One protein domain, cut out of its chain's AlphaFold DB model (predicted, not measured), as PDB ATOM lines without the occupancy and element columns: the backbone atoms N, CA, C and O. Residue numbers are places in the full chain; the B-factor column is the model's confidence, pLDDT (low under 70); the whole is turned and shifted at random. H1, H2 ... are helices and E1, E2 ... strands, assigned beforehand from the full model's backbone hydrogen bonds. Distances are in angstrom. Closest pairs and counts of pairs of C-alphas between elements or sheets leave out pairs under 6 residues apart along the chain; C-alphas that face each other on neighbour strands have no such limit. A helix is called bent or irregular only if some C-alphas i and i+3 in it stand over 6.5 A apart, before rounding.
ATOM      1  N   GLU A 168     126.215  43.962 337.187       67.94
ATOM      2  CA  GLU A 168     125.851  45.275 336.627       67.94
ATOM      3  C   GLU A 168     126.166  46.412 337.604       67.94
ATOM      4  O   GLU A 168     126.864  47.367 337.265       67.94
ATOM      5  N   LYS A 169     125.759  46.268 338.873       74.06
ATOM      6  CA  LYS A 169     126.053  47.260 339.918       74.06
ATOM      7  C   LYS A 169     127.556  47.471 340.135       74.06
ATOM      8  O   LYS A 169     127.976  48.582 340.449       74.06
ATOM      9  N   ARG A 170     128.378  46.423 339.996       70.19
ATOM     10  CA  ARG A 170     129.843  46.533 340.121       70.19
ATOM     11  C   ARG A 170     130.466  47.245 338.922       70.19
ATOM     12  O   ARG A 170     131.383  48.031 339.132       70.19
ATOM     13  N   GLN A 171     129.951  47.020 337.713       71.19
ATOM     14  CA  GLN A 171     130.416  47.735 336.520       71.19
ATOM     15  C   GLN A 171     130.056  49.221 336.567       71.19
ATOM     16  O   GLN A 171     130.934  50.056 336.379       71.19
ATOM     17  N   ALA A 172     128.827  49.563 336.960       70.94
ATOM     18  CA  ALA A 172     128.411  50.960 337.103       70.94
ATOM     19  C   ALA A 172     129.288  51.745 338.105       70.94
ATOM     20  O   ALA A 172     129.651  52.893 337.860       70.94
ATOM     21  N   ILE A 173     129.685  51.121 339.225       75.75
ATOM     22  CA  ILE A 173     130.609  51.735 340.199       75.75
ATOM     23  C   ILE A 173     132.008  51.928 339.597       75.75
ATOM     24  O   ILE A 173     132.638  52.958 339.843       75.75
ATOM     25  N   LYS A 174     132.491  50.953 338.819       75.12
ATOM     26  CA  LYS A 174     133.795  51.013 338.150       75.12
ATOM     27  C   LYS A 174     133.846  52.164 337.144       75.12
ATOM     28  O   LYS A 174     134.789  52.947 337.175       75.12
ATOM     29  N   GLU A 175     132.818  52.302 336.310       74.38
ATOM     30  CA  GLU A 175     132.701  53.391 335.331       74.38
ATOM     31  C   GLU A 175     132.619  54.762 336.003       74.38
ATOM     32  O   GLU A 175     133.334  55.685 335.617       74.38
ATOM     33  N   PHE A 176     131.800  54.892 337.053       80.12
ATOM     34  CA  PHE A 176     131.675  56.141 337.804       80.12
ATOM     35  C   PHE A 176     133.012  56.585 338.411       80.12
ATOM     36  O   PHE A 176     133.408  57.742 338.272       80.12
ATOM     37  N   ARG A 177     133.742  55.663 339.053       77.44
ATOM     38  CA  ARG A 177     135.067  55.958 339.620       77.44
ATOM     39  C   ARG A 177     136.126  56.219 338.551       77.44
ATOM     40  O   ARG A 177     137.018  57.020 338.801       77.44
ATOM     41  N   GLY A 178     136.011  55.585 337.383       77.62
ATOM     42  CA  GLY A 178     136.836  55.880 336.212       77.62
ATOM     43  C   GLY A 178     136.725  57.351 335.825       77.62
ATOM     44  O   GLY A 178     137.721  58.064 335.890       77.62
ATOM     45  N   ARG A 179     135.499  57.832 335.586       79.19
ATOM     46  CA  ARG A 179     135.238  59.241 335.230       79.19
ATOM     47  C   ARG A 179     135.720  60.234 336.287       79.19
ATOM     48  O   ARG A 179     136.200  61.306 335.945       79.19
ATOM     49  N   GLN A 180     135.618  59.892 337.575       82.06
ATOM     50  CA  GLN A 180     136.154  60.746 338.643       82.06
ATOM     51  C   GLN A 180     137.672  60.927 338.543       82.06
ATOM     52  O   GLN A 180     138.170  62.014 338.819       82.06
ATOM     53  N   VAL A 181     138.405  59.876 338.164       77.50
ATOM     54  CA  VAL A 181     139.856  59.956 337.954       77.50
ATOM     55  C   VAL A 181     140.177  60.740 336.684       77.50
ATOM     56  O   VAL A 181     141.087  61.560 336.717       77.50
ATOM     57  N   GLU A 182     139.412  60.546 335.609       76.00
ATOM     58  CA  GLU A 182     139.583  61.283 334.349       76.00
ATOM     59  C   GLU A 182     139.432  62.794 334.543       76.00
ATOM     60  O   GLU A 182     140.307  63.555 334.139       76.00
ATOM     61  N   LEU A 183     138.361  63.223 335.216       80.69
ATOM     62  CA  LEU A 183     138.107  64.637 335.502       80.69
ATOM     63  C   LEU A 183     139.202  65.240 336.387       80.69
ATOM     64  O   LEU A 183     139.734  66.298 336.076       80.69
ATOM     65  N   ALA A 184     139.598  64.532 337.448       80.44
ATOM     66  CA  ALA A 184     140.620  65.026 338.365       80.44
ATOM     67  C   ALA A 184     142.030  65.082 337.744       80.44
ATOM     68  O   ALA A 184     142.860  65.863 338.197       80.44
ATOM     69  N   LEU A 185     142.325  64.258 336.732       74.31
ATOM     70  CA  LEU A 185     143.572  64.346 335.964       74.31
ATOM     71  C   LEU A 185     143.533  65.478 334.936       74.31
ATOM     72  O   LEU A 185     144.542  66.155 334.752       74.31
ATOM     73  N   ALA A 186     142.375  65.712 334.311       75.69
ATOM     74  CA  ALA A 186     142.177  66.834 333.401       75.69
ATOM     75  C   ALA A 186     142.357  68.187 334.115       75.69
ATOM     76  O   ALA A 186     143.006  69.073 333.564       75.69
ATOM     77  N   ASP A 187     141.871  68.312 335.355       78.12
ATOM     78  CA  ASP A 187     142.064  69.502 336.200       78.12
ATOM     79  C   ASP A 187     143.549  69.773 336.525       78.12
ATOM     80  O   ASP A 187     143.951  70.920 336.708       78.12
ATOM     81  N   GLU A 188     144.383  68.730 336.553       74.38
ATOM     82  CA  GLU A 188     145.843  68.807 336.743       74.38
ATOM     83  C   GLU A 188     146.604  68.938 335.402       74.38
ATOM     84  O   GLU A 188     147.829  68.827 335.361       74.38
ATOM     85  N   GLY A 189     145.895  69.150 334.285       69.94
ATOM     86  CA  GLY A 189     146.481  69.329 332.952       69.94
ATOM     87  C   GLY A 189     147.010  68.043 332.305       69.94
ATOM     88  O   GLY A 189     147.768  68.108 331.337       69.94
ATOM     89  N   VAL A 190     146.629  66.869 332.815       66.31
ATOM     90  CA  VAL A 190     147.104  65.569 332.325       66.31
ATOM     91  C   VAL A 190     146.045  64.888 331.464       66.31
ATOM     92  O   VAL A 190     144.969  64.521 331.932       66.31
ATOM     93  N   SER A 191     146.378  64.653 330.191       62.00
ATOM     94  CA  SER A 191     145.499  63.918 329.277       62.00
ATOM     95  C   SER A 191     145.423  62.433 329.639       62.00
ATOM     96  O   SER A 191     146.445  61.757 329.760       62.00
ATOM     97  N   MET A 192     144.213  61.877 329.690       58.12
ATOM     98  CA  MET A 192     143.979  60.441 329.904       58.12
ATOM     99  C   MET A 192     144.625  59.537 328.847       58.12
ATOM    100  O   MET A 192     144.910  58.377 329.132       58.12
ATOM    101  N   SER A 193     144.924  60.062 327.654       54.09
ATOM    102  CA  SER A 193     145.659  59.327 326.615       54.09
ATOM    103  C   SER A 193     147.118  59.027 326.987       54.09
ATOM    104  O   SER A 193     147.726  58.143 326.387       54.09
ATOM    105  N   SER A 194     147.673  59.728 327.982       53.00
ATOM    106  CA  SER A 194     149.039  59.528 328.493       53.00
ATOM    107  C   SER A 194     149.121  58.538 329.668       53.00
ATOM    108  O   SER A 194     150.210  58.192 330.125       53.00
ATOM    109  N   VAL A 195     147.973  58.032 330.135       53.81
ATOM    110  CA  VAL A 195     147.860  57.111 331.271       53.81
ATOM    111  C   VAL A 195     147.632  55.694 330.747       53.81
ATOM    112  O   VAL A 195     146.546  55.376 330.267       53.81
ATOM    113  N   SER A 196     148.616  54.800 330.871       52.50
ATOM    114  CA  SER A 196     148.354  53.369 330.667       52.50
ATOM    115  C   SER A 196     147.906  52.721 331.993       52.50
ATOM    116  O   SER A 196     148.611  52.827 333.001       52.50
ATOM    117  N   PRO A 197     146.741  52.040 332.035       44.09
ATOM    118  CA  PRO A 197     146.163  51.474 333.262       44.09
ATOM    119  C   PRO A 197     147.040  50.447 333.998       44.09
ATOM    120  O   PRO A 197     146.762  50.128 335.153       44.09
ATOM    121  N   GLU A 198     148.083  49.918 333.353       47.16
ATOM    122  CA  GLU A 198     148.952  48.869 333.900       47.16
ATOM    123  C   GLU A 198     150.019  49.390 334.878       47.16
ATOM    124  O   GLU A 198     150.568  48.609 335.653       47.16
ATOM    125  N   PHE A 199     150.292  50.698 334.913       53.81
ATOM    126  CA  PHE A 199     151.421  51.234 335.688       53.81
ATOM    127  C   PHE A 199     151.064  51.676 337.113       53.81
ATOM    128  O   PHE A 199     151.955  52.022 337.884       53.81
ATOM    129  N   CYS A 200     149.785  51.632 337.505       62.19
ATOM    130  CA  CYS A 200     149.341  52.081 338.824       62.19
ATOM    131  C   CYS A 200     148.403  51.058 339.484       62.19
ATOM    132  O   CYS A 200     147.182  51.103 339.328       62.19
ATOM    133  N   THR A 201     148.962  50.146 340.285       64.06
ATOM    134  CA  THR A 201     148.191  49.190 341.108       64.06
ATOM    135  C   THR A 201     147.186  49.903 342.024       64.06
ATOM    136  O   THR A 201     146.055  49.449 342.191       64.06
ATOM    137  N   THR A 202     147.547  51.094 342.508       70.00
ATOM    138  CA  THR A 202     146.689  51.995 343.293       70.00
ATOM    139  C   THR A 202     145.416  52.418 342.541       70.00
ATOM    140  O   THR A 202     144.358  52.543 343.163       70.00
ATOM    141  N   TYR A 203     145.490  52.614 341.216       70.25
ATOM    142  CA  TYR A 203     144.347  52.938 340.351       70.25
ATOM    143  C   TYR A 203     143.430  51.724 340.159       70.25
ATOM    144  O   TYR A 203     142.215  51.829 340.337       70.25
ATOM    145  N   ALA A 204     144.002  50.548 339.887       68.12
ATOM    146  CA  ALA A 204     143.237  49.313 339.720       68.12
ATOM    147  C   ALA A 204     142.444  48.939 340.988       68.12
ATOM    148  O   ALA A 204     141.258  48.597 340.904       68.12
ATOM    149  N   ASP A 205     143.057  49.075 342.165       73.88
ATOM    150  CA  ASP A 205     142.392  48.840 343.451       73.88
ATOM    151  C   ASP A 205     141.251  49.833 343.709       73.88
ATOM    152  O   ASP A 205     140.179  49.449 344.192       73.88
ATOM    153  N   PHE A 206     141.442  51.103 343.339       78.56
ATOM    154  CA  PHE A 206     140.420  52.139 343.485       78.56
ATOM    155  C   PHE A 206     139.169  51.853 342.646       78.56
ATOM    156  O   PHE A 206     138.041  52.025 343.124       78.56
ATOM    157  N   LEU A 207     139.354  51.375 341.414       68.31
ATOM    158  CA  LEU A 207     138.260  51.083 340.487       68.31
ATOM    159  C   LEU A 207     137.491  49.804 340.823       68.31
ATOM    160  O   LEU A 207     136.282  49.736 340.610       68.31
ATOM    161  N   THR A 208     138.182  48.773 341.311       66.38
ATOM    162  CA  THR A 208     137.620  47.414 341.383       66.38
ATOM    163  C   THR A 208     137.070  47.041 342.758       66.38
ATOM    164  O   THR A 208     136.159  46.211 342.846       66.38
ATOM    165  N   GLN A 209     137.556  47.655 343.842       67.88
ATOM    166  CA  GLN A 209     137.113  47.305 345.193       67.88
ATOM    167  C   GLN A 209     135.860  48.092 345.614       67.88
ATOM    168  O   GLN A 209     135.865  49.320 345.564       67.88
ATOM    169  N   PRO A 210     134.793  47.455 346.141       57.06
ATOM    170  CA  PRO A 210     133.583  48.156 346.588       57.06
ATOM    171  C   PRO A 210     133.865  49.247 347.634       57.06
ATOM    172  O   PRO A 210     133.248  50.311 347.611       57.06
ATOM    173  N   LYS A 211     134.850  49.009 348.510       64.06
ATOM    174  CA  LYS A 211     135.395  49.964 349.483       64.06
ATOM    175  C   LYS A 211     136.909  50.063 349.281       64.06
ATOM    176  O   LYS A 211     137.656  49.316 349.904       64.06
ATOM    177  N   SER A 212     137.345  50.942 348.382       69.19
ATOM    178  CA  SER A 212     138.771  51.235 348.208       69.19
ATOM    179  C   SER A 212     139.331  51.897 349.470       69.19
ATOM    180  O   SER A 212     138.697  52.795 350.022       69.19
ATOM    181  N   LYS A 213     140.527  51.482 349.905       71.56
ATOM    182  CA  LYS A 213     141.302  52.175 350.954       71.56
ATOM    183  C   LYS A 213     141.983  53.448 350.439       71.56
ATOM    184  O   LYS A 213     142.346  54.311 351.230       71.56
ATOM    185  N   ASN A 214     142.145  53.560 349.122       76.56
ATOM    186  CA  ASN A 214     142.815  54.675 348.464       76.56
ATOM    187  C   ASN A 214     141.796  55.763 348.112       76.56
ATOM    188  O   ASN A 214     140.703  55.453 347.631       76.56
ATOM    189  N   SER A 215     142.153  57.028 348.342       81.44
ATOM    190  CA  SER A 215     141.348  58.186 347.943       81.44
ATOM    191  C   SER A 215     141.651  58.604 346.502       81.44
ATOM    192  O   SER A 215     142.763  58.389 346.017       81.44
ATOM    193  N   LEU A 216     140.694  59.271 345.846       79.06
ATOM    194  CA  LEU A 216     140.851  59.825 344.492       79.06
ATOM    195  C   LEU A 216     142.138  60.660 344.357       79.06
ATOM    196  O   LEU A 216     142.927  60.458 343.441       79.06
ATOM    197  N   LYS A 217     142.417  61.513 345.349       79.44
ATOM    198  CA  LYS A 217     143.622  62.355 345.405       79.44
ATOM    199  C   LYS A 217     144.930  61.548 345.430       79.44
ATOM    200  O   LYS A 217     145.928  61.960 344.848       79.44
ATOM    201  N   THR A 218     144.931  60.388 346.090       80.25
ATOM    202  CA  THR A 218     146.107  59.500 346.164       80.25
ATOM    203  C   THR A 218     146.385  58.841 344.814       80.25
ATOM    204  O   THR A 218     147.539  58.699 344.419       80.25
ATOM    205  N   VAL A 219     145.320  58.476 344.100       76.19
ATOM    206  CA  VAL A 219     145.377  57.861 342.770       76.19
ATOM    207  C   VAL A 219     145.895  58.858 341.731       76.19
ATOM    208  O   VAL A 219     146.844  58.542 341.019       76.19
ATOM    209  N   VAL A 220     145.345  60.077 341.710       77.00
ATOM    210  CA  VAL A 220     145.752  61.158 340.792       77.00
ATOM    211  C   VAL A 220     147.234  61.499 340.962       77.00
ATOM    212  O   VAL A 220     147.975  61.474 339.986       77.00
ATOM    213  N   ARG A 221     147.703  61.682 342.207       76.00
ATOM    214  CA  ARG A 221     149.120  61.964 342.516       76.00
ATOM    215  C   ARG A 221     150.075  60.857 342.056       76.00
ATOM    216  O   ARG A 221     151.219  61.122 341.701       76.00
ATOM    217  N   CYS A 222     149.631  59.603 342.118       73.88
ATOM    218  CA  CYS A 222     150.433  58.470 341.668       73.88
ATOM    219  C   CYS A 222     150.602  58.494 340.142       73.88
ATOM    220  O   CYS A 222     151.694  58.252 339.643       73.88
ATOM    221  N   ILE A 223     149.534  58.820 339.412       70.19
ATOM    222  CA  ILE A 223     149.513  58.848 337.945       70.19
ATOM    223  C   ILE A 223     150.350  60.015 337.393       70.19
ATOM    224  O   ILE A 223     151.205  59.790 336.536       70.19
ATOM    225  N   THR A 224     150.192  61.230 337.927       68.88
ATOM    226  CA  THR A 224     150.990  62.409 337.527       68.88
ATOM    227  C   THR A 224     152.491  62.200 337.743       68.88
ATOM    228  O   THR A 224     153.298  62.537 336.878       68.88
ATOM    229  N   GLY A 225     152.885  61.563 338.852       65.62
ATOM    230  CA  GLY A 225     154.290  61.243 339.133       65.62
ATOM    231  C   GLY A 225     154.925  60.227 338.171       65.62
ATOM    232  O   GLY A 225     156.145  60.239 337.998       65.62
ATOM    233  N   HIS A 226     154.128  59.361 337.536       64.81
ATOM    234  CA  HIS A 226     154.613  58.408 336.532       64.81
ATOM    235  C   HIS A 226     154.811  59.048 335.153       64.81
ATOM    236  O   HIS A 226     155.760  58.696 334.457       64.81
ATOM    237  N   ILE A 227     153.955  60.002 334.778       57.34
ATOM    238  CA  ILE A 227     153.976  60.652 333.456       57.34
ATOM    239  C   ILE A 227     155.171  61.597 333.300       57.34
ATOM    240  O   ILE A 227     155.814  61.602 332.256       57.34
ATOM    241  N   LEU A 228     155.556  62.306 334.366       55.28
ATOM    242  CA  LEU A 228     156.708  63.224 334.373       55.28
ATOM    243  C   LEU A 228     158.081  62.534 334.196       55.28
ATOM    244  O   LEU A 228     159.110  63.203 334.212       55.28
ATOM    245  N   ARG A 229     158.128  61.201 334.056       54.41
ATOM    246  CA  ARG A 229     159.364  60.415 333.879       54.41
ATOM    247  C   ARG A 229     159.602  59.918 332.440       54.41
ATOM    248  O   ARG A 229     160.577  59.200 332.235       54.41
ATOM    249  N   ILE A 230     158.755  60.260 331.462       46.44
ATOM    250  CA  ILE A 230     158.865  59.782 330.064       46.44
ATOM    251  C   ILE A 230     159.390  60.920 329.149       46.44
ATOM    252  O   ILE A 230     158.810  62.001 329.188       46.44
ATOM    253  N   PRO A 231     160.453  60.733 328.330       42.97
ATOM    254  CA  PRO A 231     161.012  61.795 327.473       42.97
ATOM    255  C   PRO A 231     160.142  62.122 326.237       42.97
ATOM    256  O   PRO A 231     159.610  61.214 325.600       42.97
ATOM    257  N   GLU A 232     160.089  63.399 325.837       44.84
ATOM    258  CA  GLU A 232     159.172  63.986 324.829       44.84
ATOM    259  C   GLU A 232     159.343  63.532 323.355       44.84
ATOM    260  O   GLU A 232     158.527  63.903 322.516       44.84
ATOM    261  N   GLN A 233     160.348  62.721 323.000       46.44
ATOM    262  CA  GLN A 233     160.663  62.387 321.589       46.44
ATOM    263  C   GLN A 233     160.524  60.903 321.197       46.44
ATOM    264  O   GLN A 233     160.933  60.515 320.105       46.44
ATOM    265  N   SER A 234     159.960  60.042 322.044       49.94
ATOM    266  CA  SER A 234     159.863  58.606 321.725       49.94
ATOM    267  C   SER A 234     158.496  58.254 321.131       49.94
ATOM    268  O   SER A 234     157.476  58.395 321.805       49.94
ATOM    269  N   THR A 235     158.451  57.764 319.883       64.12
ATOM    270  CA  THR A 235     157.208  57.236 319.293       64.12
ATOM    271  C   THR A 235     156.704  56.042 320.112       64.12
ATOM    272  O   THR A 235     157.484  55.286 320.696       64.12
ATOM    273  N   ARG A 236     155.380  55.850 320.178       65.62
ATOM    274  CA  ARG A 236     154.758  54.731 320.918       65.62
ATOM    275  C   ARG A 236     155.325  53.375 320.486       65.62
ATOM    276  O   ARG A 236     155.554  52.509 321.324       65.62
ATOM    277  N   GLU A 237     155.576  53.230 319.194       69.62
ATOM    278  CA  GLU A 237     156.208  52.062 318.589       69.62
ATOM    279  C   GLU A 237     157.625  51.828 319.141       69.62
ATOM    280  O   GLU A 237     157.931  50.732 319.610       69.62
ATOM    281  N   ALA A 238     158.457  52.877 319.206       69.31
ATOM    282  CA  ALA A 238     159.809  52.800 319.761       69.31
ATOM    283  C   ALA A 238     159.808  52.415 321.250       69.31
ATOM    284  O   ALA A 238     160.619  51.595 321.678       69.31
ATOM    285  N   LEU A 239     158.863  52.948 322.033       71.81
ATOM    286  CA  LEU A 239     158.704  52.599 323.449       71.81
ATOM    287  C   LEU A 239     158.274  51.138 323.643       71.81
ATOM    288  O   LEU A 239     158.761  50.472 324.559       71.81
ATOM    289  N   ARG A 240     157.390  50.613 322.784       78.19
ATOM    290  CA  ARG A 240     156.971  49.201 322.825       78.19
ATOM    291  C   ARG A 240     158.106  48.270 322.398       78.19
ATOM    292  O   ARG A 240     158.357  47.283 323.087       78.19
ATOM    293  N   LEU A 241     158.833  48.597 321.331       79.25
ATOM    294  CA  LEU A 241     159.990  47.817 320.881       79.25
ATOM    295  C   LEU A 241     161.104  47.780 321.933       79.25
ATOM    296  O   LEU A 241     161.667  46.717 322.189       79.25
ATOM    297  N   ASP A 242     161.389  48.906 322.591       77.31
ATOM    298  CA  ASP A 242     162.370  48.960 323.679       77.31
ATOM    299  C   ASP A 242     161.908  48.159 324.910       77.31
ATOM    300  O   ASP A 242     162.690  47.405 325.495       77.31
ATOM    301  N   ALA A 243     160.619  48.228 325.267       79.06
ATOM    302  CA  ALA A 243     160.044  47.414 326.340       79.06
ATOM    303  C   ALA A 243     160.130  45.906 326.045       79.06
ATOM    304  O   ALA A 243     160.463  45.121 326.937       79.06
ATOM    305  N   LEU A 244     159.877  45.496 324.798       79.38
ATOM    306  CA  LEU A 244     160.001  44.105 324.364       79.38
ATOM    307  C   LEU A 244     161.457  43.634 324.360       79.38
ATOM    308  O   LEU A 244     161.755  42.572 324.905       79.38
ATOM    309  N   ARG A 245     162.377  44.450 323.838       78.38
ATOM    310  CA  ARG A 245     163.816  44.162 323.837       78.38
ATOM    311  C   ARG A 245     164.357  43.982 325.257       78.38
ATOM    312  O   ARG A 245     165.042  42.998 325.533       78.38
ATOM    313  N   LYS A 246     164.015  44.894 326.174       80.31
ATOM    314  CA  LYS A 246     164.393  44.805 327.595       80.31
ATOM    315  C   LYS A 246     163.804  43.569 328.261       80.31
ATOM    316  O   LYS A 246     164.505  42.901 329.016       80.31
ATOM    317  N   HIS A 247     162.548  43.235 327.963       79.88
ATOM    318  CA  HIS A 247     161.940  42.011 328.467       79.88
ATOM    319  C   HIS A 247     162.711  40.773 327.993       79.88
ATOM    320  O   HIS A 247     163.122  39.977 328.828       79.88
ATOM    321  N   MET A 248     163.007  40.645 326.695       76.56
ATOM    322  CA  MET A 248     163.749  39.496 326.151       76.56
ATOM    323  C   MET A 248     165.173  39.376 326.713       76.56
ATOM    324  O   MET A 248     165.644  38.265 326.955       76.56
ATOM    325  N   GLN A 249     165.836  40.501 327.007       80.06
ATOM    326  CA  GLN A 249     167.099  40.510 327.754       80.06
ATOM    327  C   GLN A 249     166.929  39.988 329.189       80.06
ATOM    328  O   GLN A 249     167.741  39.188 329.645       80.06
ATOM    329  N   GLN A 250     165.862  40.386 329.889       78.38
ATOM    330  CA  GLN A 250     165.577  39.936 331.258       78.38
ATOM    331  C   GLN A 250     165.250  38.441 331.346       78.38
ATOM    332  O   GLN A 250     165.625  37.807 332.329       78.38
ATOM    333  N   VAL A 251     164.580  37.865 330.340       74.69
ATOM    334  CA  VAL A 251     164.289  36.416 330.294       74.69
ATOM    335  C   VAL A 251     165.446  35.585 329.719       74.69
ATOM    336  O   VAL A 251     165.311  34.374 329.572       74.69
ATOM    337  N   GLY A 252     166.589  36.208 329.405       74.38
ATOM    338  CA  GLY A 252     167.780  35.518 328.900       74.38
ATOM    339  C   GLY A 252     167.669  35.020 327.454       74.38
ATOM    340  O   GLY A 252     168.433  34.147 327.057       74.38
ATOM    341  N   GLN A 253     166.737  35.558 326.661       74.19
ATOM    342  CA  GLN A 253     166.486  35.165 325.265       74.19
ATOM    343  C   GLN A 253     166.734  36.314 324.279       74.19
ATOM    344  O   GLN A 253     166.096  36.415 323.235       74.19
ATOM    345  N   SER A 254     167.692  37.193 324.585       70.69
ATOM    346  CA  SER A 254     168.022  38.358 323.753       70.69
ATOM    347  C   SER A 254     168.415  38.013 322.313       70.69
ATOM    348  O   SER A 254     168.242  38.847 321.434       70.69
ATOM    349  N   SER A 255     168.918  36.800 322.060       69.44
ATOM    350  CA  SER A 255     169.277  36.311 320.721       69.44
ATOM    351  C   SER A 255     168.077  35.957 319.837       69.44
ATOM    352  O   SER A 255     168.254  35.782 318.639       69.44
ATOM    353  N   GLN A 256     166.874  35.831 320.407       65.81
ATOM    354  CA  GLN A 256     165.635  35.535 319.675       65.81
ATOM    355  C   GLN A 256     164.852  36.805 319.299       65.81
ATOM    356  O   GLN A 256     163.795  36.717 318.678       65.81
ATOM    357  N   PHE A 257     165.334  37.987 319.705       74.81
ATOM    358  CA  PHE A 257     164.708  39.254 319.342       74.81
ATOM    359  C   PHE A 257     165.117  39.643 317.920       74.81
ATOM    360  O   PHE A 257     166.240  40.092 317.694       74.81
ATOM    361  N   ASP A 258     164.180  39.512 316.988       76.00
ATOM    362  CA  ASP A 258     164.314  39.992 315.617       76.00
ATOM    363  C   ASP A 258     163.164  40.972 315.313       76.00
ATOM    364  O   ASP A 258     161.993  40.581 315.365       76.00
ATOM    365  N   PRO A 259     163.468  42.255 315.031       70.38
ATOM    366  CA  PRO A 259     162.456  43.276 314.773       70.38
ATOM    367  C   PRO A 259     161.663  43.041 313.480       70.38
ATOM    368  O   PRO A 259     160.654  43.708 313.276       70.38
ATOM    369  N   THR A 260     162.098  42.118 312.618       71.69
ATOM    370  CA  THR A 260     161.419  41.779 311.358       71.69
ATOM    371  C   THR A 260     160.371  40.674 311.509       71.69
ATOM    372  O   THR A 260     159.582  40.443 310.593       71.69
ATOM    373  N   LEU A 261     160.309  40.006 312.667       74.19
ATOM    374  CA  LEU A 261     159.296  38.986 312.933       74.19
ATOM    375  C   LEU A 261     157.901  39.612 312.989       74.19
ATOM    376  O   LEU A 261     157.669  40.579 313.714       74.19
ATOM    377  N   GLN A 262     156.945  38.995 312.287       73.69
ATOM    378  CA  GLN A 262     155.584  39.519 312.146       73.69
ATOM    379  C   GLN A 262     154.924  39.837 313.496       73.69
ATOM    380  O   GLN A 262     154.385  40.920 313.677       73.69
ATOM    381  N   TRP A 263     155.057  38.958 314.493       78.31
ATOM    382  CA  TRP A 263     154.470  39.186 315.818       78.31
ATOM    383  C   TRP A 263     155.112  40.368 316.579       78.31
ATOM    384  O   TRP A 263     154.457  40.980 317.424       78.31
ATOM    385  N   VAL A 264     156.382  40.697 316.296       79.38
ATOM    386  CA  VAL A 264     157.093  41.851 316.877       79.38
ATOM    387  C   VAL A 264     156.581  43.144 316.253       79.38
ATOM    388  O   VAL A 264     156.313  44.101 316.979       79.38
ATOM    389  N   ILE A 265     156.378  43.141 314.934       77.25
ATOM    390  CA  ILE A 265     155.764  44.243 314.185       77.25
ATOM    391  C   ILE A 265     154.327  44.458 314.674       77.25
ATOM    392  O   ILE A 265     153.966  45.563 315.079       77.25
ATOM    393  N   ASP A 266     153.534  43.389 314.754       75.81
ATOM    394  CA  ASP A 266     152.153  43.442 315.231       75.81
ATOM    395  C   ASP A 266     152.082  43.973 316.671       75.81
ATOM    396  O   ASP A 266     151.216  44.783 316.996       75.81
ATOM    397  N   TYR A 267     153.019  43.582 317.544       79.94
ATOM    398  CA  TYR A 267     153.118  44.112 318.905       79.94
ATOM    399  C   TYR A 267     153.478  45.604 318.946       79.94
ATOM    400  O   TYR A 267     152.929  46.348 319.767       79.94
ATOM    401  N   ALA A 268     154.405  46.036 318.091       77.12
ATOM    402  CA  ALA A 268     154.890  47.410 318.030       77.12
ATOM    403  C   ALA A 268     153.803  48.377 317.530       77.12
ATOM    404  O   ALA A 268     153.634  49.461 318.096       77.12
ATOM    405  N   VAL A 269     153.015  47.938 316.545       76.81
ATOM    406  CA  VAL A 269     151.926  48.706 315.921       76.81
ATOM    407  C   VAL A 269     150.596  48.555 316.681       76.81
ATOM    408  O   VAL A 269     149.695  49.386 316.545       76.81
ATOM    409  N   SER A 270     150.459  47.538 317.541       73.06
ATOM    410  CA  SER A 270     149.224  47.277 318.289       73.06
ATOM    411  C   SER A 270     148.782  48.468 319.146       73.06
ATOM    412  O   SER A 270     149.517  49.000 319.991       73.06
ATOM    413  N   THR A 271     147.510  48.838 318.997       67.12
ATOM    414  CA  THR A 271     146.836  49.822 319.851       67.12
ATOM    415  C   THR A 271     146.326  49.213 321.160       67.12
ATOM    416  O   THR A 271     145.991  49.975 322.072       67.12
ATOM    417  N   ASP A 272     146.352  47.879 321.301       65.62
ATOM    418  CA  ASP A 272     145.897  47.158 322.490       65.62
ATOM    419  C   ASP A 272     146.809  47.458 323.687       65.62
ATOM    420  O   ASP A 272     148.030  47.240 323.675       65.62
ATOM    421  N   VAL A 273     146.189  48.010 324.726       58.44
ATOM    422  CA  VAL A 273     146.837  48.441 325.968       58.44
ATOM    423  C   VAL A 273     147.006  47.271 326.944       58.44
ATOM    424  O   VAL A 273     147.804  47.366 327.862       58.44
ATOM    425  N   SER A 274     146.288  46.159 326.742       62.50
ATOM    426  CA  SER A 274     146.338  44.957 327.590       62.50
ATOM    427  C   SER A 274     147.416  43.940 327.175       62.50
ATOM    428  O   SER A 274     147.657  42.936 327.871       62.50
ATOM    429  N   LEU A 275     148.045  44.192 326.023       70.56
ATOM    430  CA  LEU A 275     149.077  43.368 325.413       70.56
ATOM    431  C   LEU A 275     150.452  43.760 325.974       70.56
ATOM    432  O   LEU A 275     151.084  44.714 325.516       70.56
ATOM    433  N   THR A 276     150.926  43.014 326.970       78.94
ATOM    434  CA  THR A 276     152.261  43.197 327.565       78.94
ATOM    435  C   THR A 276     153.342  42.492 326.736       78.94
ATOM    436  O   THR A 276     153.022  41.518 326.048       78.94
ATOM    437  N   PRO A 277     154.627  42.898 326.835       76.31
ATOM    438  CA  PRO A 277     155.732  42.176 326.198       76.31
ATOM    439  C   PRO A 277     155.737  40.682 326.536       76.31
ATOM    440  O   PRO A 277     155.891  39.847 325.654       76.31
ATOM    441  N   ALA A 278     155.472  40.347 327.802       75.38
ATOM    442  CA  ALA A 278     155.410  38.970 328.277       75.38
ATOM    443  C   ALA A 278     154.259  38.172 327.648       75.38
ATOM    444  O   ALA A 278     154.441  37.011 327.295       75.38
ATOM    445  N   LYS A 279     153.072  38.776 327.482       77.50
ATOM    446  CA  LYS A 279     151.926  38.112 326.841       77.50
ATOM    447  C   LYS A 279     152.138  37.934 325.343       77.50
ATOM    448  O   LYS A 279     151.825  36.868 324.829       77.50
ATOM    449  N   ALA A 280     152.659  38.953 324.661       76.81
ATOM    450  CA  ALA A 280     152.945  38.890 323.231       76.81
ATOM    451  C   ALA A 280     154.028  37.847 322.933       76.81
ATOM    452  O   ALA A 280     153.811  36.964 322.110       76.81
ATOM    453  N   PHE A 281     155.129  37.882 323.689       79.50
ATOM    454  CA  PHE A 281     156.203  36.900 323.585       79.50
ATOM    455  C   PHE A 281     155.718  35.483 323.916       79.50
ATOM    456  O   PHE A 281     155.937  34.558 323.144       79.50
ATOM    457  N   SER A 282     154.985  35.305 325.022       77.75
ATOM    458  CA  SER A 282     154.437  33.996 325.398       77.75
ATOM    459  C   SER A 282     153.426  33.465 324.383       77.75
ATOM    460  O   SER A 282     153.359  32.252 324.196       77.75
ATOM    461  N   LYS A 283     152.628  34.337 323.753       81.00
ATOM    462  CA  LYS A 283     151.702  33.958 322.684       81.00
ATOM    463  C   LYS A 283     152.486  33.508 321.454       81.00
ATOM    464  O   LYS A 283     152.302  32.372 321.041       81.00
ATOM    465  N   ALA A 284     153.413  34.323 320.956       78.50
ATOM    466  CA  ALA A 284     154.245  33.993 319.798       78.50
ATOM    467  C   ALA A 284     155.055  32.701 320.003       78.50
ATOM    468  O   ALA A 284     155.076  31.838 319.131       78.50
ATOM    469  N   ALA A 285     155.644  32.513 321.188       79.31
ATOM    470  CA  ALA A 285     156.337  31.278 321.548       79.31
ATOM    471  C   ALA A 285     155.390  30.064 321.550       79.31
ATOM    472  O   ALA A 285     155.755  28.996 321.066       79.31
ATOM    473  N   ALA A 286     154.158  30.217 322.047       79.69
ATOM    474  CA  ALA A 286     153.163  29.145 322.032       79.69
ATOM    475  C   ALA A 286     152.623  28.848 320.621       79.69
ATOM    476  O   ALA A 286     152.278  27.706 320.333       79.69
ATOM    477  N   GLU A 287     152.495  29.851 319.751       83.69
ATOM    478  CA  GLU A 287     152.128  29.688 318.333       83.69
ATOM    479  C   GLU A 287     153.241  28.972 317.556       83.69
ATOM    480  O   GLU A 287     152.961  28.000 316.855       83.69
ATOM    481  N   ALA A 288     154.499  29.384 317.745       82.38
ATOM    482  CA  ALA A 288     155.668  28.743 317.145       82.38
ATOM    483  C   ALA A 288     155.789  27.274 317.572       82.38
ATOM    484  O   ALA A 288     155.890  26.399 316.717       82.38
ATOM    485  N   LEU A 289     155.656  26.992 318.875       84.19
ATOM    486  CA  LEU A 289     155.669  25.628 319.404       84.19
ATOM    487  C   LEU A 289     154.534  24.777 318.810       84.19
ATOM    488  O   LEU A 289     154.769  23.664 318.354       84.19
ATOM    489  N   ARG A 290     153.303  25.305 318.749       86.19
ATOM    490  CA  ARG A 290     152.162  24.600 318.133       86.19
ATOM    491  C   ARG A 290     152.383  24.325 316.650       86.19
ATOM    492  O   ARG A 290     151.977  23.266 316.176       86.19
ATOM    493  N   LYS A 291     152.995  25.264 315.923       87.69
ATOM    494  CA  LYS A 291     153.337  25.109 314.508       87.69
ATOM    495  C   LYS A 291     154.399  24.027 314.316       87.69
ATOM    496  O   LYS A 291     154.203  23.160 313.474       87.69
ATOM    497  N   GLU A 292     155.473  24.044 315.103       88.62
ATOM    498  CA  GLU A 292     156.532  23.026 315.062       88.62
ATOM    499  C   GLU A 292     156.001  21.633 315.422       88.62
ATOM    500  O   GLU A 292     156.237  20.676 314.686       88.62
ATOM    501  N   GLU A 293     155.223  21.519 316.503       88.56
ATOM    502  CA  GLU A 293     154.594  20.260 316.917       88.56
ATOM    503  C   GLU A 293     153.629  19.727 315.851       88.56
ATOM    504  O   GLU A 293     153.630  18.531 315.555       88.56
ATOM    505  N   LEU A 294     152.800  20.597 315.262       87.38
ATOM    506  CA  LEU A 294     151.872  20.207 314.202       87.38
ATOM    507  C   LEU A 294     152.620  19.781 312.936       87.38
ATOM    508  O   LEU A 294     152.248  18.770 312.350       87.38
ATOM    509  N   ASN A 295     153.668  20.510 312.549       90.56
ATOM    510  CA  ASN A 295     154.506  20.178 311.400       90.56
ATOM    511  C   ASN A 295     155.143  18.793 311.565       90.56
ATOM    512  O   ASN A 295     154.910  17.913 310.744       90.56
ATOM    513  N   ALA A 296     155.812  18.543 312.696       89.31
ATOM    514  CA  ALA A 296     156.421  17.245 312.982       89.31
ATOM    515  C   ALA A 296     155.396  16.093 312.958       89.31
ATOM    516  O   ALA A 296     155.674  15.001 312.464       89.31
ATOM    517  N   LEU A 297     154.184  16.321 313.476       89.38
ATOM    518  CA  LEU A 297     153.120  15.311 313.498       89.38
ATOM    519  C   LEU A 297     152.460  15.069 312.133       89.38
ATOM    520  O   LEU A 297     151.915  13.981 311.930       89.38
ATOM    521  N   LEU A 298     152.464  16.056 311.238       85.94
ATOM    522  CA  LEU A 298     152.011  15.913 309.852       85.94
ATOM    523  C   LEU A 298     153.078  15.217 308.998       85.94
ATOM    524  O   LEU A 298     152.743  14.277 308.278       85.94
ATOM    525  N   ASP A 299     154.352  15.567 309.182       88.06
ATOM    526  CA  ASP A 299     155.489  14.901 308.537       88.06
ATOM    527  C   ASP A 299     155.537  13.408 308.896       88.06
ATOM    528  O   ASP A 299     155.677  12.556 308.023       88.06
ATOM    529  N   HIS A 300     155.302  13.051 310.167       86.44
ATOM    530  CA  HIS A 300     155.177  11.650 310.605       86.44
ATOM    531  C   HIS A 300     153.999  10.880 309.979       86.44
ATOM    532  O   HIS A 300     153.909   9.663 310.150       86.44
ATOM    533  N   ARG A 301     153.071  11.572 309.312       81.56
ATOM    534  CA  ARG A 301     151.902  10.998 308.630       81.56
ATOM    535  C   ARG A 301     152.001  11.102 307.105       81.56
ATOM    536  O   ARG A 301     150.988  10.884 306.447       81.56
ATOM    537  N   ASP A 302     153.179  11.430 306.569       85.31
ATOM    538  CA  ASP A 302     153.434  11.646 305.138       85.31
ATOM    539  C   ASP A 302     152.583  12.778 304.524       85.31
ATOM    540  O   ASP A 302     152.176  12.722 303.363       85.31
ATOM    541  N   LEU A 303     152.290  13.821 305.309       83.31
ATOM    542  CA  LEU A 303     151.487  14.971 304.890       83.31
ATOM    543  C   LEU A 303     152.336  16.250 304.926       83.31
ATOM    544  O   LEU A 303     152.514  16.814 306.005       83.31
ATOM    545  N   PRO A 304     152.826  16.753 303.775       85.00
ATOM    546  CA  PRO A 304     153.635  17.967 303.739       85.00
ATOM    547  C   PRO A 304     152.847  19.165 304.273       85.00
ATOM    548  O   PRO A 304     151.726  19.433 303.824       85.00
ATOM    549  N   TYR A 305     153.441  19.912 305.200       82.12
ATOM    550  CA  TYR A 305     152.782  21.053 305.837       82.12
ATOM    551  C   TYR A 305     152.324  22.110 304.831       82.12
ATOM    552  O   TYR A 305     151.175  22.537 304.894       82.12
ATOM    553  N   ASP A 306     153.156  22.463 303.849       80.38
ATOM    554  CA  ASP A 306     152.815  23.482 302.847       80.38
ATOM    555  C   ASP A 306     151.624  23.073 301.963       80.38
ATOM    556  O   ASP A 306     150.763  23.896 301.648       80.38
ATOM    557  N   ALA A 307     151.516  21.784 301.628       77.12
ATOM    558  CA  ALA A 307     150.379  21.240 300.884       77.12
ATOM    559  C   ALA A 307     149.104  21.185 301.742       77.12
ATOM    560  O   ALA A 307     148.000  21.425 301.258       77.12
ATOM    561  N   CYS A 308     149.236  20.905 303.038       77.94
ATOM    562  CA  CYS A 308     148.100  20.941 303.955       77.94
ATOM    563  C   CYS A 308     147.627  22.375 304.216       77.94
ATOM    564  O   CYS A 308     146.425  22.600 304.338       77.94
ATOM    565  N   VAL A 309     148.538  23.348 304.269       80.00
ATOM    566  CA  VAL A 309     148.205  24.765 304.460       80.00
ATOM    567  C   VAL A 309     147.504  25.346 303.237       80.00
ATOM    568  O   VAL A 309     146.553  26.106 303.404       80.00
ATOM    569  N   SER A 310     147.898  24.972 302.019       76.50
ATOM    570  CA  SER A 310     147.238  25.477 300.805       76.50
ATOM    571  C   SER A 310     145.784  25.004 300.660       76.50
ATOM    572  O   SER A 310     144.970  25.699 300.058       76.50
ATOM    573  N   VAL A 311     145.441  23.849 301.243       73.06
ATOM    574  CA  VAL A 311     144.119  23.206 301.115       73.06
ATOM    575  C   VAL A 311     143.262  23.365 302.380       73.06
ATOM    576  O   VAL A 311     142.051  23.558 302.300       73.06
ATOM    577  N   PHE A 312     143.871  23.285 303.565       80.94
ATOM    578  CA  PHE A 312     143.205  23.293 304.876       80.94
ATOM    579  C   PHE A 312     143.683  24.441 305.782       80.94
ATOM    580  O   PHE A 312     143.522  24.364 307.008       80.94
ATOM    581  N   GLY A 313     144.250  25.497 305.187       77.31
ATOM    582  CA  GLY A 313     144.889  26.627 305.866       77.31
ATOM    583  C   GLY A 313     144.070  27.202 307.011       77.31
ATOM    584  O   GLY A 313     144.570  27.279 308.127       77.31
ATOM    585  N   ASP A 314     142.778  27.458 306.804       76.38
ATOM    586  CA  ASP A 314     141.892  28.012 307.838       76.38
ATOM    587  C   ASP A 314     141.879  27.184 309.129       76.38
ATOM    588  O   ASP A 314     141.808  27.720 310.237       76.38
ATOM    589  N   THR A 315     141.976  25.858 309.004       76.19
ATOM    590  CA  THR A 315     141.993  24.950 310.156       76.19
ATOM    591  C   THR A 315     143.357  24.937 310.839       76.19
ATOM    592  O   THR A 315     143.447  24.939 312.062       76.19
ATOM    593  N   MET A 316     144.442  24.935 310.075       78.31
ATOM    594  CA  MET A 316     145.780  24.916 310.662       78.31
ATOM    595  C   MET A 316     146.100  26.259 311.327       78.31
ATOM    596  O   MET A 316     146.509  26.282 312.487       78.31
ATOM    597  N   THR A 317     145.800  27.367 310.651       80.75
ATOM    598  CA  THR A 317     146.006  28.734 311.139       80.75
ATOM    599  C   THR A 317     145.170  29.019 312.383       80.75
ATOM    600  O   THR A 317     145.715  29.463 313.390       80.75
ATOM    601  N   SER A 318     143.883  28.647 312.398       77.88
ATOM    602  CA  SER A 318     143.037  28.850 313.586       77.88
ATOM    603  C   SER A 318     143.565  28.106 314.819       77.88
ATOM    604  O   SER A 318     143.505  28.632 315.928       77.88
ATOM    605  N   PHE A 319     144.121  26.897 314.662       81.50
ATOM    606  CA  PHE A 319     144.713  26.165 315.786       81.50
ATOM    607  C   PHE A 319     146.038  26.792 316.229       81.50
ATOM    608  O   PHE A 319     146.281  26.934 317.433       81.50
ATOM    609  N   ILE A 320     146.880  27.174 315.267       82.44
ATOM    610  CA  ILE A 320     148.166  27.812 315.539       82.44
ATOM    611  C   ILE A 320     147.953  29.116 316.290       82.44
ATOM    612  O   ILE A 320     148.664  29.325 317.255       82.44
ATOM    613  N   GLU A 321     146.948  29.920 315.954       77.62
ATOM    614  CA  GLU A 321     146.661  31.188 316.631       77.62
ATOM    615  C   GLU A 321     145.917  30.970 317.958       77.62
ATOM    616  O   GLU A 321     146.387  31.350 319.034       77.62
ATOM    617  N   GLN A 322     144.777  30.275 317.927       76.88
ATOM    618  CA  GLN A 322     143.816  30.249 319.042       76.88
ATOM    619  C   GLN A 322     144.048  29.093 320.019       76.88
ATOM    620  O   GLN A 322     143.675  29.176 321.186       76.88
ATOM    621  N   GLY A 323     144.681  28.010 319.567       68.81
ATOM    622  CA  GLY A 323     145.091  26.873 320.411       68.81
ATOM    623  C   GLY A 323     143.951  25.919 320.707       68.81
ATOM    624  O   GLY A 323     144.161  24.809 321.191       68.81
ATOM    625  N   GLU A 324     142.750  26.336 320.343       72.88
ATOM    626  CA  GLU A 324     141.542  25.555 320.311       72.88
ATOM    627  C   GLU A 324     140.852  25.773 318.973       72.88
ATOM    628  O   GLU A 324     140.835  26.869 318.421       72.88
ATOM    629  N   LEU A 325     140.288  24.700 318.441       67.50
ATOM    630  CA  LEU A 325     139.594  24.715 317.175       67.50
ATOM    631  C   LEU A 325     138.287  23.971 317.315       67.50
ATOM    632  O   LEU A 325     138.233  22.856 317.833       67.50
ATOM    633  N   LYS A 326     137.212  24.597 316.855       56.06
ATOM    634  CA  LYS A 326     135.886  24.000 316.881       56.06
ATOM    635  C   LYS A 326     135.648  23.264 315.566       56.06
ATOM    636  O   LYS A 326     135.482  23.894 314.530       56.06
ATOM    637  N   ILE A 327     135.615  21.938 315.618       53.31
ATOM    638  CA  ILE A 327     135.310  21.069 314.477       53.31
ATOM    639  C   ILE A 327     133.914  20.449 314.613       53.31
ATOM    640  O   ILE A 327     133.493  20.053 315.707       53.31
ATOM    641  N   GLY A 328     133.192  20.340 313.491       49.47
ATOM    642  CA  GLY A 328     131.874  19.700 313.425       49.47
ATOM    643  C   GLY A 328     130.902  20.183 314.512       49.47
ATOM    644  O   GLY A 328     130.912  21.353 314.879       49.47
ATOM    645  N   PHE A 329     130.077  19.275 315.052       38.75
ATOM    646  CA  PHE A 329     129.011  19.458 316.065       38.75
ATOM    647  C   PHE A 329     129.424  20.070 317.431       38.75
ATOM    648  O   PHE A 329     128.936  19.652 318.481       38.75
ATOM    649  N   GLY A 330     130.318  21.054 317.457       40.31
ATOM    650  CA  GLY A 330     130.781  21.740 318.657       40.31
ATOM    651  C   GLY A 330     131.890  21.015 319.412       40.31
ATOM    652  O   GLY A 330     132.059  21.274 320.602       40.31
ATOM    653  N   GLN A 331     132.634  20.115 318.761       44.16
ATOM    654  CA  GLN A 331     133.805  19.496 319.378       44.16
ATOM    655  C   GLN A 331     134.987  20.460 319.308       44.16
ATOM    656  O   GLN A 331     135.369  20.901 318.230       44.16
ATOM    657  N   TYR A 332     135.569  20.769 320.462       58.09
ATOM    658  CA  TYR A 332     136.802  21.543 320.542       58.09
ATOM    659  C   TYR A 332     137.993  20.583 320.554       58.09
ATOM    660  O   TYR A 332     138.065  19.696 321.410       58.09
ATOM    661  N   ILE A 333     138.900  20.748 319.596       68.19
ATOM    662  CA  ILE A 333     140.220  20.113 319.567       68.19
ATOM    663  C   ILE A 333     141.263  21.157 319.943       68.19
ATOM    664  O   ILE A 333     141.158  22.308 319.541       68.19
ATOM    665  N   ASN A 334     142.244  20.775 320.750       77.19
ATOM    666  CA  ASN A 334     143.191  21.728 321.336       77.19
ATOM    667  C   ASN A 334     144.614  21.172 321.451       77.19
ATOM    668  O   ASN A 334     145.422  21.661 322.234       77.19
ATOM    669  N   THR A 335     144.918  20.119 320.692       80.69
ATOM    670  CA  THR A 335     146.252  19.514 320.651       80.69
ATOM    671  C   THR A 335     146.682  19.296 319.209       80.69
ATOM    672  O   THR A 335     145.859  18.928 318.364       80.69
ATOM    673  N   ALA A 336     147.979  19.457 318.938       80.88
ATOM    674  CA  ALA A 336     148.544  19.270 317.605       80.88
ATOM    675  C   ALA A 336     148.281  17.850 317.067       80.88
ATOM    676  O   ALA A 336     147.940  17.687 315.903       80.88
ATOM    677  N   ALA A 337     148.298  16.825 317.929       80.06
ATOM    678  CA  ALA A 337     147.990  15.441 317.549       80.06
ATOM    679  C   ALA A 337     146.544  15.236 317.074       80.06
ATOM    680  O   ALA A 337     146.298  14.475 316.135       80.06
ATOM    681  N   GLN A 338     145.577  15.913 317.699       77.06
ATOM    682  CA  GLN A 338     144.180  15.864 317.260       77.06
ATOM    683  C   GLN A 338     143.997  16.594 315.933       77.06
ATOM    684  O   GLN A 338     143.310  16.082 315.054       77.06
ATOM    685  N   VAL A 339     144.633  17.756 315.776       79.62
ATOM    686  CA  VAL A 339     144.579  18.540 314.536       79.62
ATOM    687  C   VAL A 339     145.244  17.776 313.394       79.62
ATOM    688  O   VAL A 339     144.616  17.603 312.356       79.62
ATOM    689  N   ALA A 340     146.430  17.202 313.611       81.12
ATOM    690  CA  ALA A 340     147.104  16.333 312.647       81.12
ATOM    691  C   ALA A 340     146.234  15.129 312.259       81.12
ATOM    692  O   ALA A 340     146.118  14.804 311.085       81.12
ATOM    693  N   SER A 341     145.546  14.498 313.220       80.12
ATOM    694  CA  SER A 341     144.617  13.397 312.930       80.12
ATOM    695  C   SER A 341     143.383  13.834 312.131       80.12
ATOM    696  O   SER A 341     142.834  13.033 311.374       80.12
ATOM    697  N   VAL A 342     142.910  15.067 312.321       77.25
ATOM    698  CA  VAL A 342     141.780  15.630 311.570       77.25
ATOM    699  C   VAL A 342     142.209  15.972 310.151       77.25
ATOM    700  O   VAL A 342     141.505  15.601 309.215       77.25
ATOM    701  N   VAL A 343     143.359  16.628 309.992       82.31
ATOM    702  CA  VAL A 343     143.955  16.954 308.690       82.31
ATOM    703  C   VAL A 343     144.241  15.676 307.904       82.31
ATOM    704  O   VAL A 343     143.811  15.579 306.764       82.31
ATOM    705  N   ASP A 344     144.815  14.650 308.530       80.94
ATOM    706  CA  ASP A 344     145.023  13.327 307.925       80.94
ATOM    707  C   ASP A 344     143.704  12.679 307.475       80.94
ATOM    708  O   ASP A 344     143.564  12.229 306.339       80.94
ATOM    709  N   GLY A 345     142.667  12.724 308.317       74.50
ATOM    710  CA  GLY A 345     141.339  12.248 307.932       74.50
ATOM    711  C   GLY A 345     140.724  13.023 306.758       74.50
ATOM    712  O   GLY A 345     140.016  12.432 305.943       74.50
ATOM    713  N   ARG A 346     140.967  14.336 306.664       80.75
ATOM    714  CA  ARG A 346     140.500  15.187 305.558       80.75
ATOM    715  C   ARG A 346     141.287  14.931 304.278       80.75
ATOM    716  O   ARG A 346     140.668  14.801 303.229       80.75
ATOM    717  N   ALA A 347     142.607  14.803 304.377       79.94
ATOM    718  CA  ALA A 347     143.497  14.492 303.268       79.94
ATOM    719  C   ALA A 347     143.161  13.126 302.662       79.94
ATOM    720  O   ALA A 347     142.981  13.032 301.454       79.94
ATOM    721  N   LYS A 348     142.936  12.098 303.494       77.25
ATOM    722  CA  LYS A 348     142.469  10.779 303.035       77.25
ATOM    723  C   LYS A 348     141.132  10.855 302.306       77.25
ATOM    724  O   LYS A 348     141.020  10.342 301.205       77.25
ATOM    725  N   ARG A 349     140.138  11.567 302.854       71.31
ATOM    726  CA  ARG A 349     138.841  11.744 302.173       71.31
ATOM    727  C   ARG A 349     138.953  12.538 300.873       71.31
ATOM    728  O   ARG A 349     138.238  12.233 299.927       71.31
ATOM    729  N   LEU A 350     139.803  13.562 300.832       75.56
ATOM    730  CA  LEU A 350     140.067  14.325 299.615       75.56
ATOM    731  C   LEU A 350     140.708  13.424 298.557       75.56
ATOM    732  O   LEU A 350     140.237  13.400 297.426       75.56
ATOM    733  N   GLN A 351     141.710  12.639 298.946       75.19
ATOM    734  CA  GLN A 351     142.381  11.684 298.076       75.19
ATOM    735  C   GLN A 351     141.417  10.604 297.567       75.19
ATOM    736  O   GLN A 351     141.361  10.376 296.363       75.19
ATOM    737  N   ASP A 352     140.575  10.039 298.438       67.50
ATOM    738  CA  ASP A 352     139.527   9.083 298.061       67.50
ATOM    739  C   ASP A 352     138.581   9.681 297.008       67.50
ATOM    740  O   ASP A 352     138.238   9.027 296.023       67.50
ATOM    741  N   VAL A 353     138.164  10.941 297.187       60.31
ATOM    742  CA  VAL A 353     137.285  11.643 296.241       60.31
ATOM    743  C   VAL A 353     138.006  11.917 294.921       60.31
ATOM    744  O   VAL A 353     137.422  11.694 293.861       60.31
ATOM    745  N   LEU A 354     139.268  12.350 294.960       68.12
ATOM    746  CA  LEU A 354     140.070  12.615 293.767       68.12
ATOM    747  C   LEU A 354     140.334  11.335 292.962       68.12
ATOM    748  O   LEU A 354     140.102  11.321 291.755       68.12
ATOM    749  N   ASP A 355     140.740  10.246 293.615       65.12
ATOM    750  CA  ASP A 355     140.998   8.948 292.974       65.12
ATOM    751  C   ASP A 355     139.727   8.360 292.356       65.12
ATOM    752  O   ASP A 355     139.747   7.728 291.298       65.12
ATOM    753  N   CYS A 356     138.582   8.636 292.973       54.41
ATOM    754  CA  CYS A 356     137.291   8.172 292.500       54.41
ATOM    755  C   CYS A 356     136.685   9.019 291.365       54.41
ATOM    756  O   CYS A 356     136.026   8.459 290.472       54.41
ATOM    757  N   MET A 357     136.865  10.346 291.406       53.78
ATOM    758  CA  MET A 357     136.390  11.295 290.387       53.78
ATOM    759  C   MET A 357     137.290  11.316 289.151       53.78
ATOM    760  O   MET A 357     136.786  11.460 288.037       53.78
ATOM    761  N   PHE A 358     138.594  11.099 289.333       66.12
ATOM    762  CA  PHE A 358     139.603  11.138 288.279       66.12
ATOM    763  C   PHE A 358     140.386   9.810 288.204       66.12
ATOM    764  O   PHE A 358     141.606   9.806 288.344       66.12
ATOM    765  N   PRO A 359     139.723   8.663 287.935       53.00
ATOM    766  CA  PRO A 359     140.334   7.329 288.029       53.00
ATOM    767  C   PRO A 359     141.435   7.054 286.988       53.00
ATOM    768  O   PRO A 359     142.153   6.069 287.103       53.00
ATOM    769  N   ASN A 360     141.591   7.931 285.991       55.72
ATOM    770  CA  ASN A 360     142.626   7.864 284.962       55.72
ATOM    771  C   ASN A 360     143.417   9.177 284.936       55.72
ATOM    772  O   ASN A 360     143.419   9.843 283.900       55.72
TER     773      ASN A 360
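AT A GLANCE: This is residues 168 to 360 of the 966 residues of an uncharacterized protein of Saprolegnia parasitica (strain CBS 223.65) (UniProt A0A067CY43). What does the model look like? Two helical lobes are joined by residues 228 to 235: H1, H2 and H3 cross one another in one lobe, and the long helix H6 runs through the other, with H4 and H5 near its start and H7 and H8 packed on it farther along. The small hairpin of E1 and E2 lies by H7, and residues 351 to 360 stick out, of which 351 to 357 belong to H8. What is it made of, and how compact is it? The printed part has 193 residues, with eight named helices and two named strands in the order H1 H2 H3 H4 H5 H6 H7 E1 E2 H8; it is mostly helix, with one antiparallel sheet, E1 - E2. It is only just loose, close to extended, with a radius of gyration of the C-alphas of 24.3 A and spans of 80 by 44 by 26 A.

HOW THE PARTS SIT: How do the first helices meet? H1, residues 168 to 187, touches H2, residues 201 to 208, with its residues 170 to 178 alone; the closest C-alphas, of Lys 174 and Leu 207, are 5.0 A apart. H3, residues 216 to 227, forms a helical hairpin with H2 at a steep tilt of 43 degrees, the closest C-alphas being Tyr 203 and Val 219, 5.6 A apart. What follows? H4, residues 236 to 250, is apart from H3 and touches H5, residues 262 to 269, closest at the C-alphas of Glu 237 and Ala 268, 4.9 A. The hub is H6, residues 277 to 299, touching H4, H5, H7, residues 305 to 322, and H8, residues 336 to 357. How do H6, H7 and H8 stand? They form an up-and-down bundle, each running against the one before it; the closest C-alphas of H6 and H7 are Glu 287 and Ile 320, 5.2 A, and of H6 and H8 Leu 294 and Ala 336, 4.9 A. What of the backbone? E1, residues 325 to 327, and E2, residues 331 to 333, form an antiparallel hairpin with N 325 and O 333 within hydrogen-bond range at 2.8 A. Every O i to N i+4 pair is within range in H1 to H6 and H8, and 11 of 14 in H7.

IN THESE COORDINATES: Where are the ends? H1 begins at C-alpha 168, (125.851, 45.275, 336.627), and H8 ends at C-alpha 357, (136.390, 11.295, 290.387). How long are the longer helices? H6 measures 32.5 A, H8 30.9 A, H1 29.2 A and H4 21.0 A. H7 is irregular, C-alphas 311 and 314 being 8.6 A apart, with a kink of 108 degrees near residue 312.

THE WHOLE: How large is it? The two C-alphas farthest apart, of Lys 217 and Asn 360, are 81.4 A apart. Is it continuous and confident? The printed part has no cut, and the links H1 to H2 and H4 to H5 are long. The mean pLDDT of the printed part is 72.3, and 61 residues are under 70, among them 189 to 201, 224 to 238, 325 to 333 and 352 to 360.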